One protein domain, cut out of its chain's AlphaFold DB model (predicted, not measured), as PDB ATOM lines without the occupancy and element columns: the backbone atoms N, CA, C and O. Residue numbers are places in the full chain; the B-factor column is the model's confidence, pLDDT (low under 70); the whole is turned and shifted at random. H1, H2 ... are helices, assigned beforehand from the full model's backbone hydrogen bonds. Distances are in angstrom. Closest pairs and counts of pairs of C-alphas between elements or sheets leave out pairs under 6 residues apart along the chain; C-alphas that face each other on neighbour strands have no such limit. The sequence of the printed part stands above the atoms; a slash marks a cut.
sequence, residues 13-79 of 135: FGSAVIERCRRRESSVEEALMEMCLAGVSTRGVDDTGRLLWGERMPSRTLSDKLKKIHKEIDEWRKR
ATOM      1  N   PHE A  13      27.168   4.692 -12.101       51.28
ATOM      2  CA  PHE A  13      25.755   4.360 -12.325       51.28
ATOM      3  C   PHE A  13      25.245   4.798 -13.704       51.28
ATOM      4  O   PHE A  13      24.301   4.203 -14.226       51.28
ATOM      5  N   GLY A  14      25.903   5.787 -14.318       51.69
ATOM      6  CA  GLY A  14      25.562   6.274 -15.649       51.69
ATOM      7  C   GLY A  14      25.733   5.197 -16.716       51.69
ATOM      8  O   GLY A  14      24.814   4.961 -17.484       51.69
ATOM      9  N   SER A  15      26.850   4.467 -16.753       59.25
ATOM     10  CA  SER A  15      27.102   3.561 -17.883       59.25
ATOM     11  C   SER A  15      26.183   2.336 -17.880       59.25
ATOM     12  O   SER A  15      25.519   2.082 -18.880       59.25
ATOM     13  N   ALA A  16      26.065   1.614 -16.763       60.47
ATOM     14  CA  ALA A  16      25.326   0.351 -16.727       60.47
ATOM     15  C   ALA A  16      23.801   0.535 -16.801       60.47
ATOM     16  O   ALA A  16      23.118  -0.266 -17.440       60.47
ATOM     17  N   VAL A  17      23.247   1.579 -16.169       61.81
ATOM     18  CA  VAL A  17      21.798   1.843 -16.211       61.81
ATOM     19  C   VAL A  17      21.398   2.457 -17.548       61.81
ATOM     20  O   VAL A  17      20.423   1.999 -18.139       61.81
ATOM     21  N   ILE A  18      22.170   3.418 -18.076       64.12
ATOM     22  CA  ILE A  18      21.891   4.010 -19.394       64.12
ATOM     23  C   ILE A  18      22.048   2.951 -20.486       64.12
ATOM     24  O   ILE A  18      21.188   2.842 -21.357       64.12
ATOM     25  N   GLU A  19      23.084   2.112 -20.424       60.66
ATOM     26  CA  GLU A  19      23.262   1.024 -21.386       60.66
ATOM     27  C   GLU A  19      22.137  -0.018 -21.281       60.66
ATOM     28  O   GLU A  19      21.620  -0.481 -22.298       60.66
ATOM     29  N   ARG A  20      21.688  -0.354 -20.065       57.81
ATOM     30  CA  ARG A  20      20.573  -1.288 -19.855       57.81
ATOM     31  C   ARG A  20      19.234  -0.730 -20.338       57.81
ATOM     32  O   ARG A  20      18.466  -1.489 -20.929       57.81
ATOM     33  N   CYS A  21      18.955   0.554 -20.116       57.81
ATOM     34  CA  CYS A  21      17.772   1.219 -20.671       57.81
ATOM     35  C   CYS A  21      17.838   1.246 -22.200       57.81
ATOM     36  O   CYS A  21      16.906   0.779 -22.848       57.81
ATOM     37  N   ARG A  22      18.984   1.624 -22.774       60.62
ATOM     38  CA  ARG A  22      19.199   1.649 -24.226       60.62
ATOM     39  C   ARG A  22      19.027   0.275 -24.888       60.62
ATOM     40  O   ARG A  22      18.443   0.185 -25.963       60.62
ATOM     41  N   ARG A  23      19.512  -0.808 -24.264       63.00
ATOM     42  CA  ARG A  23      19.323  -2.186 -24.772       63.00
ATOM     43  C   ARG A  23      17.862  -2.634 -24.715       63.00
ATOM     44  O   ARG A  23      17.400  -3.336 -25.609       63.00
ATOM     45  N   ARG A  24      17.127  -2.249 -23.667       59.81
ATOM     46  CA  ARG A  24      15.690  -2.544 -23.561       59.81
ATOM     47  C   ARG A  24      14.897  -1.782 -24.613       59.81
ATOM     48  O   ARG A  24      14.063  -2.383 -25.276       59.81
ATOM     49  N   GLU A  25      15.208  -0.507 -24.812       69.62
ATOM     50  CA  GLU A  25      14.599   0.308 -25.864       69.62
ATOM     51  C   GLU A  25      14.851  -0.291 -27.254       69.62
ATOM     52  O   GLU A  25      13.907  -0.457 -28.023       69.62
ATOM     53  N   SER A  26      16.085  -0.720 -27.556       70.69
ATOM     54  CA  SER A  26      16.385  -1.326 -28.861       70.69
ATOM     55  C   SER A  26      15.643  -2.644 -29.090       70.69
ATOM     56  O   SER A  26      15.143  -2.871 -30.190       70.69
ATOM     57  N   SER A  27      15.535  -3.490 -28.061       75.19
ATOM     58  CA  SER A  27      14.841  -4.781 -28.149       75.19
ATOM     59  C   SER A  27      13.342  -4.613 -28.398       75.19
ATOM     60  O   SER A  27      12.760  -5.353 -29.191       75.19
ATOM     61  N   VAL A  28      12.709  -3.620 -27.771       77.00
ATOM     62  CA  VAL A  28      11.284  -3.360 -28.000       77.00
ATOM     63  C   VAL A  28      11.052  -2.719 -29.372       77.00
ATOM     64  O   VAL A  28      10.092  -3.067 -30.058       77.00
ATOM     65  N   GLU A  29      11.945  -1.836 -29.827       77.06
ATOM     66  CA  GLU A  29      11.885  -1.291 -31.190       77.06
ATOM     67  C   GLU A  29      11.966  -2.386 -32.258       77.06
ATOM     68  O   GLU A  29      11.261  -2.321 -33.265       77.06
ATOM     69  N   GLU A  30      12.834  -3.377 -32.054       77.94
ATOM     70  CA  GLU A  30      12.960  -4.538 -32.937       77.94
ATOM     71  C   GLU A  30      11.679  -5.378 -32.941       77.94
ATOM     72  O   GLU A  30      11.173  -5.681 -34.019       77.94
ATOM     73  N   ALA A  31      11.078  -5.645 -31.778       81.56
ATOM     74  CA  ALA A  31       9.811  -6.376 -31.691       81.56
ATOM     75  C   ALA A  31       8.651  -5.649 -32.405       81.56
ATOM     76  O   ALA A  31       7.869  -6.263 -33.132       81.56
ATOM     77  N   LEU A  32       8.550  -4.322 -32.263       79.12
ATOM     78  CA  LEU A  32       7.543  -3.529 -32.983       79.12
ATOM     79  C   LEU A  32       7.788  -3.518 -34.501       79.12
ATOM     80  O   LEU A  32       6.839  -3.467 -35.287       79.12
ATOM     81  N   MET A  33       9.050  -3.584 -34.926       79.69
ATOM     82  CA  MET A  33       9.418  -3.701 -36.335       79.69
ATOM     83  C   MET A  33       9.063  -5.083 -36.893       79.69
ATOM     84  O   MET A  33       8.499  -5.165 -37.983       79.69
ATOM     85  N   GLU A  34       9.312  -6.155 -36.144       82.50
ATOM     86  CA  GLU A  34       8.867  -7.505 -36.503       82.50
ATOM     87  C   GLU A  34       7.345  -7.586 -36.617       82.50
ATOM     88  O   GLU A  34       6.837  -8.154 -37.582       82.50
ATOM     89  N   MET A  35       6.600  -6.935 -35.719       84.50
ATOM     90  CA  MET A  35       5.144  -6.817 -35.848       84.50
ATOM     91  C   MET A  35       4.730  -6.096 -37.136       84.50
ATOM     92  O   MET A  35       3.813  -6.549 -37.826       84.50
ATOM     93  N   CYS A  36       5.409  -4.999 -37.496       79.31
ATOM     94  CA  CYS A  36       5.172  -4.321 -38.773       79.31
ATOM     95  C   CYS A  36       5.413  -5.265 -39.964       79.31
ATOM     96  O   CYS A  36       4.616  -5.286 -40.902       79.31
ATOM     97  N   LEU A  37       6.491  -6.054 -39.928       80.00
ATOM     98  CA  LEU A  37       6.842  -7.013 -40.980       80.00
ATOM     99  C   LEU A  37       5.875  -8.204 -41.041       80.00
ATOM    100  O   LEU A  37       5.570  -8.684 -42.130       80.00
ATOM    101  N   ALA A  38       5.332  -8.625 -39.898       83.81
ATOM    102  CA  ALA A  38       4.295  -9.651 -39.795       83.81
ATOM    103  C   ALA A  38       2.921  -9.179 -40.311       83.81
ATOM    104  O   ALA A  38       1.976  -9.965 -40.367       83.81
ATOM    105  N   GLY A  39       2.790  -7.906 -40.701       80.44
ATOM    106  CA  GLY A  39       1.558  -7.352 -41.258       80.44
ATOM    107  C   GLY A  39       0.566  -6.855 -40.208       80.44
ATOM    108  O   GLY A  39      -0.605  -6.644 -40.530       80.44
ATOM    109  N   VAL A  40       1.008  -6.631 -38.964       85.00
ATOM    110  CA  VAL A  40       0.172  -5.969 -37.958       85.00
ATOM    111  C   VAL A  40      -0.120  -4.542 -38.419       85.00
ATOM    112  O   VAL A  40       0.754  -3.824 -38.909       85.00
ATOM    113  N   SER A  41      -1.379  -4.119 -38.283       76.88
ATOM    114  CA  SER A  41      -1.774  -2.761 -38.656       76.88
ATOM    115  C   SER A  41      -0.988  -1.713 -37.863       76.88
ATOM    116  O   SER A  41      -0.663  -1.922 -36.696       76.88
ATOM    117  N   THR A  42      -0.758  -0.543 -38.461       77.00
ATOM    118  CA  THR A  42      -0.075   0.573 -37.785       77.00
ATOM    119  C   THR A  42      -0.757   0.977 -36.479       77.00
ATOM    120  O   THR A  42      -0.077   1.383 -35.547       77.00
ATOM    121  N   ARG A  43      -2.081   0.799 -36.378       78.19
ATOM    122  CA  ARG A  43      -2.836   0.991 -35.132       78.19
ATOM    123  C   ARG A  43      -2.464  -0.044 -34.074       78.19
ATOM    124  O   ARG A  43      -2.138   0.342 -32.968       78.19
ATOM    125  N   GLY A  44      -2.428  -1.329 -34.429       80.81
ATOM    126  CA  GLY A  44      -2.024  -2.389 -33.495       80.81
ATOM    127  C   GLY A  44      -0.572  -2.254 -33.026       80.81
ATOM    128  O   GLY A  44      -0.262  -2.545 -31.872       80.81
ATOM    129  N   VAL A  45       0.311  -1.755 -33.895       81.19
ATOM    130  CA  VAL A  45       1.690  -1.404 -33.528       81.19
ATOM    131  C   VAL A  45       1.717  -0.193 -32.588       81.19
ATOM    132  O   VAL A  45       2.407  -0.244 -31.575       81.19
ATOM    133  N   ASP A  46       0.945   0.862 -32.873       80.06
ATOM    134  CA  ASP A  46       0.840   2.053 -32.015       80.06
ATOM    135  C   ASP A  46       0.235   1.712 -30.633       80.06
ATOM    136  O   ASP A  46       0.725   2.204 -29.616       80.06
ATOM    137  N   ASP A  47      -0.778   0.843 -30.576       83.75
ATOM    138  CA  ASP A  47      -1.414   0.377 -29.335       83.75
ATOM    139  C   ASP A  47      -0.427  -0.428 -28.482       83.75
ATOM    140  O   ASP A  47      -0.275  -0.179 -27.283       83.75
ATOM    141  N   THR A  48       0.311  -1.346 -29.112       82.25
ATOM    142  CA  THR A  48       1.346  -2.148 -28.440       82.25
ATOM    143  C   THR A  48       2.506  -1.270 -27.974       82.25
ATOM    144  O   THR A  48       2.974  -1.407 -26.845       82.25
ATOM    145  N   GLY A  49       2.931  -0.311 -28.798       78.00
ATOM    146  CA  GLY A  49       3.954   0.665 -28.431       78.00
ATOM    147  C   GLY A  49       3.542   1.506 -27.223       78.00
ATOM    148  O   GLY A  49       4.336   1.671 -26.300       78.00
ATOM    149  N   ARG A  50       2.282   1.956 -27.170       80.62
ATOM    150  CA  ARG A  50       1.750   2.729 -26.040       80.62
ATOM    151  C   ARG A  50       1.689   1.911 -24.748       80.62
ATOM    152  O   ARG A  50       1.953   2.464 -23.685       80.62
ATOM    153  N   LEU A  51       1.378   0.616 -24.817       80.25
ATOM    154  CA  LEU A  51       1.409  -0.267 -23.643       80.25
ATOM    155  C   LEU A  51       2.826  -0.444 -23.079       80.25
ATOM    156  O   LEU A  51       2.985  -0.558 -21.867       80.25
ATOM    157  N   LEU A  52       3.844  -0.463 -23.944       74.75
ATOM    158  CA  LEU A  52       5.232  -0.716 -23.549       74.75
ATOM    159  C   LEU A  52       5.974   0.552 -23.098       74.75
ATOM    160  O   LEU A  52       6.770   0.479 -22.165       74.75
ATOM    161  N   TRP A  53       5.702   1.701 -23.723       66.25
ATOM    162  CA  TRP A  53       6.373   2.977 -23.430       66.25
ATOM    163  C   TRP A  53       5.519   3.999 -22.667       66.25
ATOM    164  O   TRP A  53       6.047   5.019 -22.234       66.25
ATOM    165  N   GLY A  54       4.207   3.788 -22.518       66.69
ATOM    166  CA  GLY A  54       3.271   4.776 -21.955       66.69
ATOM    167  C   GLY A  54       2.921   5.929 -22.909       66.69
ATOM    168  O   GLY A  54       1.891   6.581 -22.740       66.69
ATOM    169  N   GLU A  55       3.722   6.139 -23.954       64.31
ATOM    170  CA  GLU A  55       3.523   7.140 -25.002       64.31
ATOM    171  C   GLU A  55       3.644   6.513 -26.401       64.31
ATOM    172  O   GLU A  55       4.068   5.368 -26.570       64.31
ATOM    173  N   ARG A  56       3.218   7.254 -27.430       62.53
ATOM    174  CA  ARG A  56       3.382   6.845 -28.824       62.53
ATOM    175  C   ARG A  56       4.868   6.769 -29.172       62.53
ATOM    176  O   ARG A  56       5.618   7.702 -28.905       62.53
ATOM    177  N   MET A  57       5.252   5.703 -29.865       64.06
ATOM    178  CA  MET A  57       6.604   5.557 -30.387       64.06
ATOM    179  C   MET A  57       7.045   6.769 -31.223       64.06
ATOM    180  O   MET A  57       6.278   7.237 -32.076       64.06
ATOM    181  N   PRO A  58       8.292   7.255 -31.058       64.19
ATOM    182  CA  PRO A  58       8.815   8.308 -31.906       64.19
ATOM    183  C   PRO A  58       8.913   7.805 -33.350       64.19
ATOM    184  O   PRO A  58       9.758   6.982 -33.704       64.19
ATOM    185  N   SER A  59       8.058   8.352 -34.218       59.66
ATOM    186  CA  SER A  59       7.955   7.988 -35.641       59.66
ATOM    187  C   SER A  59       9.282   8.093 -36.409       59.66
ATOM    188  O   SER A  59       9.426   7.484 -37.470       59.66
ATOM    189  N   ARG A  60      10.243   8.873 -35.901       63.28
ATOM    190  CA  ARG A  60      11.545   9.113 -36.531       63.28
ATOM    191  C   ARG A  60      12.436   7.866 -36.492       63.28
ATOM    192  O   ARG A  60      12.963   7.480 -37.530       63.28
ATOM    193  N   THR A  61      12.506   7.184 -35.348       66.00
ATOM    194  CA  THR A  61      13.342   5.985 -35.173       66.00
ATOM    195  C   THR A  61      12.842   4.811 -36.015       66.00
ATOM    196  O   THR A  61      13.625   4.136 -36.684       66.00
ATOM    197  N   LEU A  62      11.518   4.620 -36.067       68.12
ATOM    198  CA  LEU A  62      10.890   3.617 -36.931       68.12
ATOM    199  C   LEU A  62      11.126   3.920 -38.415       68.12
ATOM    200  O   LEU A  62      11.450   3.021 -39.189       68.12
ATOM    201  N   SER A  63      11.002   5.188 -38.820       69.56
ATOM    202  CA  SER A  63      11.205   5.583 -40.214       69.56
ATOM    203  C   SER A  63      12.634   5.325 -40.687       69.56
ATOM    204  O   SER A  63      12.815   4.838 -41.802       69.56
ATOM    205  N   ASP A  64      13.642   5.610 -39.864       78.25
ATOM    206  CA  ASP A  64      15.038   5.431 -40.263       78.25
ATOM    207  C   ASP A  64      15.425   3.945 -40.368       78.25
ATOM    208  O   ASP A  64      16.084   3.553 -41.337       78.25
ATOM    209  N   LYS A  65      14.921   3.086 -39.469       74.19
ATOM    210  CA  LYS A  65      15.061   1.622 -39.592       74.19
ATOM    211  C   LYS A  65      14.350   1.079 -40.836       74.19
ATOM    212  O   LYS A  65      14.935   0.308 -41.596       74.19
ATOM    213  N   LEU A  66      13.126   1.542 -41.108       75.31
ATOM    214  CA  LEU A  66      12.381   1.147 -42.305       75.31
ATOM    215  C   LEU A  66      13.090   1.566 -43.594       75.31
ATOM    216  O   LEU A  66      13.092   0.790 -44.546       75.31
ATOM    217  N   LYS A  67      13.719   2.747 -43.649       81.62
ATOM    218  CA  LYS A  67      14.503   3.177 -44.821       81.62
ATOM    219  C   LYS A  67      15.653   2.218 -45.121       81.62
ATOM    220  O   LYS A  67      15.896   1.922 -46.289       81.62
ATOM    221  N   LYS A  68      16.337   1.714 -44.088       84.19
ATOM    222  CA  LYS A  68      17.408   0.724 -44.256       84.19
ATOM    223  C   LYS A  68      16.869  -0.567 -44.878       84.19
ATOM    224  O   LYS A  68      17.406  -1.017 -45.883       84.19
ATOM    225  N   ILE A  69      15.761  -1.088 -44.351       81.81
ATOM    226  CA  ILE A  69      15.107  -2.287 -44.895       81.81
ATOM    227  C   ILE A  69      14.647  -2.055 -46.339       81.81
ATOM    228  O   ILE A  69      14.843  -2.910 -47.193       81.81
ATOM    229  N   HIS A  70      14.078  -0.886 -46.650       80.94
ATOM    230  CA  HIS A  70      13.685  -0.552 -48.024       80.94
ATOM    231  C   HIS A  70      14.876  -0.581 -48.982       80.94
ATOM    232  O   HIS A  70      14.741  -1.090 -50.091       80.94
ATOM    233  N   LYS A  71      16.041  -0.091 -48.549       86.75
ATOM    234  CA  LYS A  71      17.269  -0.164 -49.343       86.75
ATOM    235  C   LYS A  71      17.675  -1.615 -49.614       86.75
ATOM    236  O   LYS A  71      17.939  -1.952 -50.762       86.75
ATOM    237  N   GLU A  72      17.667  -2.470 -48.593       86.75
ATOM    238  CA  GLU A  72      17.979  -3.902 -48.732       86.75
ATOM    239  C   GLU A  72      16.981  -4.613 -49.664       86.75
ATOM    240  O   GLU A  72      17.374  -5.400 -50.527       86.75
ATOM    241  N   ILE A  73      15.687  -4.287 -49.558       85.25
ATOM    242  CA  ILE A  73      14.644  -4.785 -50.465       85.25
ATOM    243  C   ILE A  73      14.921  -4.337 -51.903       85.25
ATOM    244  O   ILE A  73      14.776  -5.133 -52.831       85.25
ATOM    245  N   ASP A  74      15.305  -3.081 -52.116       85.25
ATOM    246  CA  ASP A  74      15.574  -2.553 -53.453       85.25
ATOM    247  C   ASP A  74      16.847  -3.143 -54.071       85.25
ATOM    248  O   ASP A  74      16.867  -3.432 -55.270       85.25
ATOM    249  N   GLU A  75      17.883  -3.387 -53.271       87.94
ATOM    250  CA  GLU A  75      19.074  -4.130 -53.691       87.94
ATOM    251  C   GLU A  75      18.709  -5.569 -54.075       87.94
ATOM    252  O   GLU A  75      19.047  -6.032 -55.168       87.94
ATOM    253  N   TRP A  76      17.922  -6.253 -53.242       85.94
ATOM    254  CA  TRP A  76      17.426  -7.598 -53.527       85.94
ATOM    255  C   TRP A  76      16.547  -7.658 -54.787       85.94
ATOM    256  O   TRP A  76      16.621  -8.626 -55.546       85.94
ATOM    257  N   ARG A  77      15.749  -6.618 -55.061       81.06
ATOM    258  CA  ARG A  77      14.952  -6.498 -56.296       81.06
ATOM    259  C   ARG A  77      15.821  -6.330 -57.538       81.06
ATOM    260  O   ARG A  77      15.491  -6.881 -58.587       81.06
ATOM    261  N   LYS A  78      16.904  -5.559 -57.430       84.62
ATOM    262  CA  LYS A  78      17.789  -5.207 -58.551       84.62
ATOM    263  C   LYS A  78      18.916  -6.207 -58.789       84.62
ATOM    264  O   LYS A  78      19.574  -6.110 -59.821       84.62
ATOM    265  N   ARG A  79      19.135  -7.164 -57.880       87.12
ATOM    266  CA  ARG A  79      20.186  -8.185 -58.020       87.12
ATOM    267  C   ARG A  79      20.115  -8.885 -59.387       87.12
ATOM    268  O   ARG A  79      19.007  -9.165 -59.847       87.12
TER     269      ARG A  79
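What this domain is: This is residues 13 to 79 of the 135 residues of the protein "Mutator family transposase" of Bifidobacterium breve (UniProt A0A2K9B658). A short helical hairpin, the later part of H1 with H2, makes a small body with the beginning of H3, and two helical arms stick out of it toward opposite ends, residues 13 to 24 of H1 and 67 to 78 of H3. The 67 printed residues hold three named helices, H1, H2, H3 in chain order, and no named strand: all helix. The whole is loose, radius of gyration of the C-alphas 14.2 A, spanning 48 by 28 by 18 A.

How they stand to each other: H1, residues 13 to 37, touches H2, residues 42 to 53, with its residues 28 to 36 alone; the closest C-alphas, of Leu 32 and Val 45, are 6.3 A apart. They form a helical hairpin, opposite ways at a shallow tilt of 20 degrees. H3, residues 59 to 78, is close to H1 but not clearly touching, closest C-alphas Met 33 and Leu 62, 7.5 A, at a steep tilt of 53 degrees, the same way. H2 and H3 are apart. In H1, H2 and H3 every O i to N i+4 pair is within hydrogen-bond range.

Where its parts are: H1 begins at C-alpha 13 (25.755, 4.360, -12.325) and is 36.2 A long; H2 is 15.9 A. H3, 28.2 A, ends at C-alpha 78 (17.789, -5.207, -58.551).

The domain as a whole: The C-alphas farthest apart, of Phe 13 and Lys 78, are 47.9 A apart. The printed part has no cut; both links are tight. pLDDT is under 70 in residues 13 to 25 and 53 to 63.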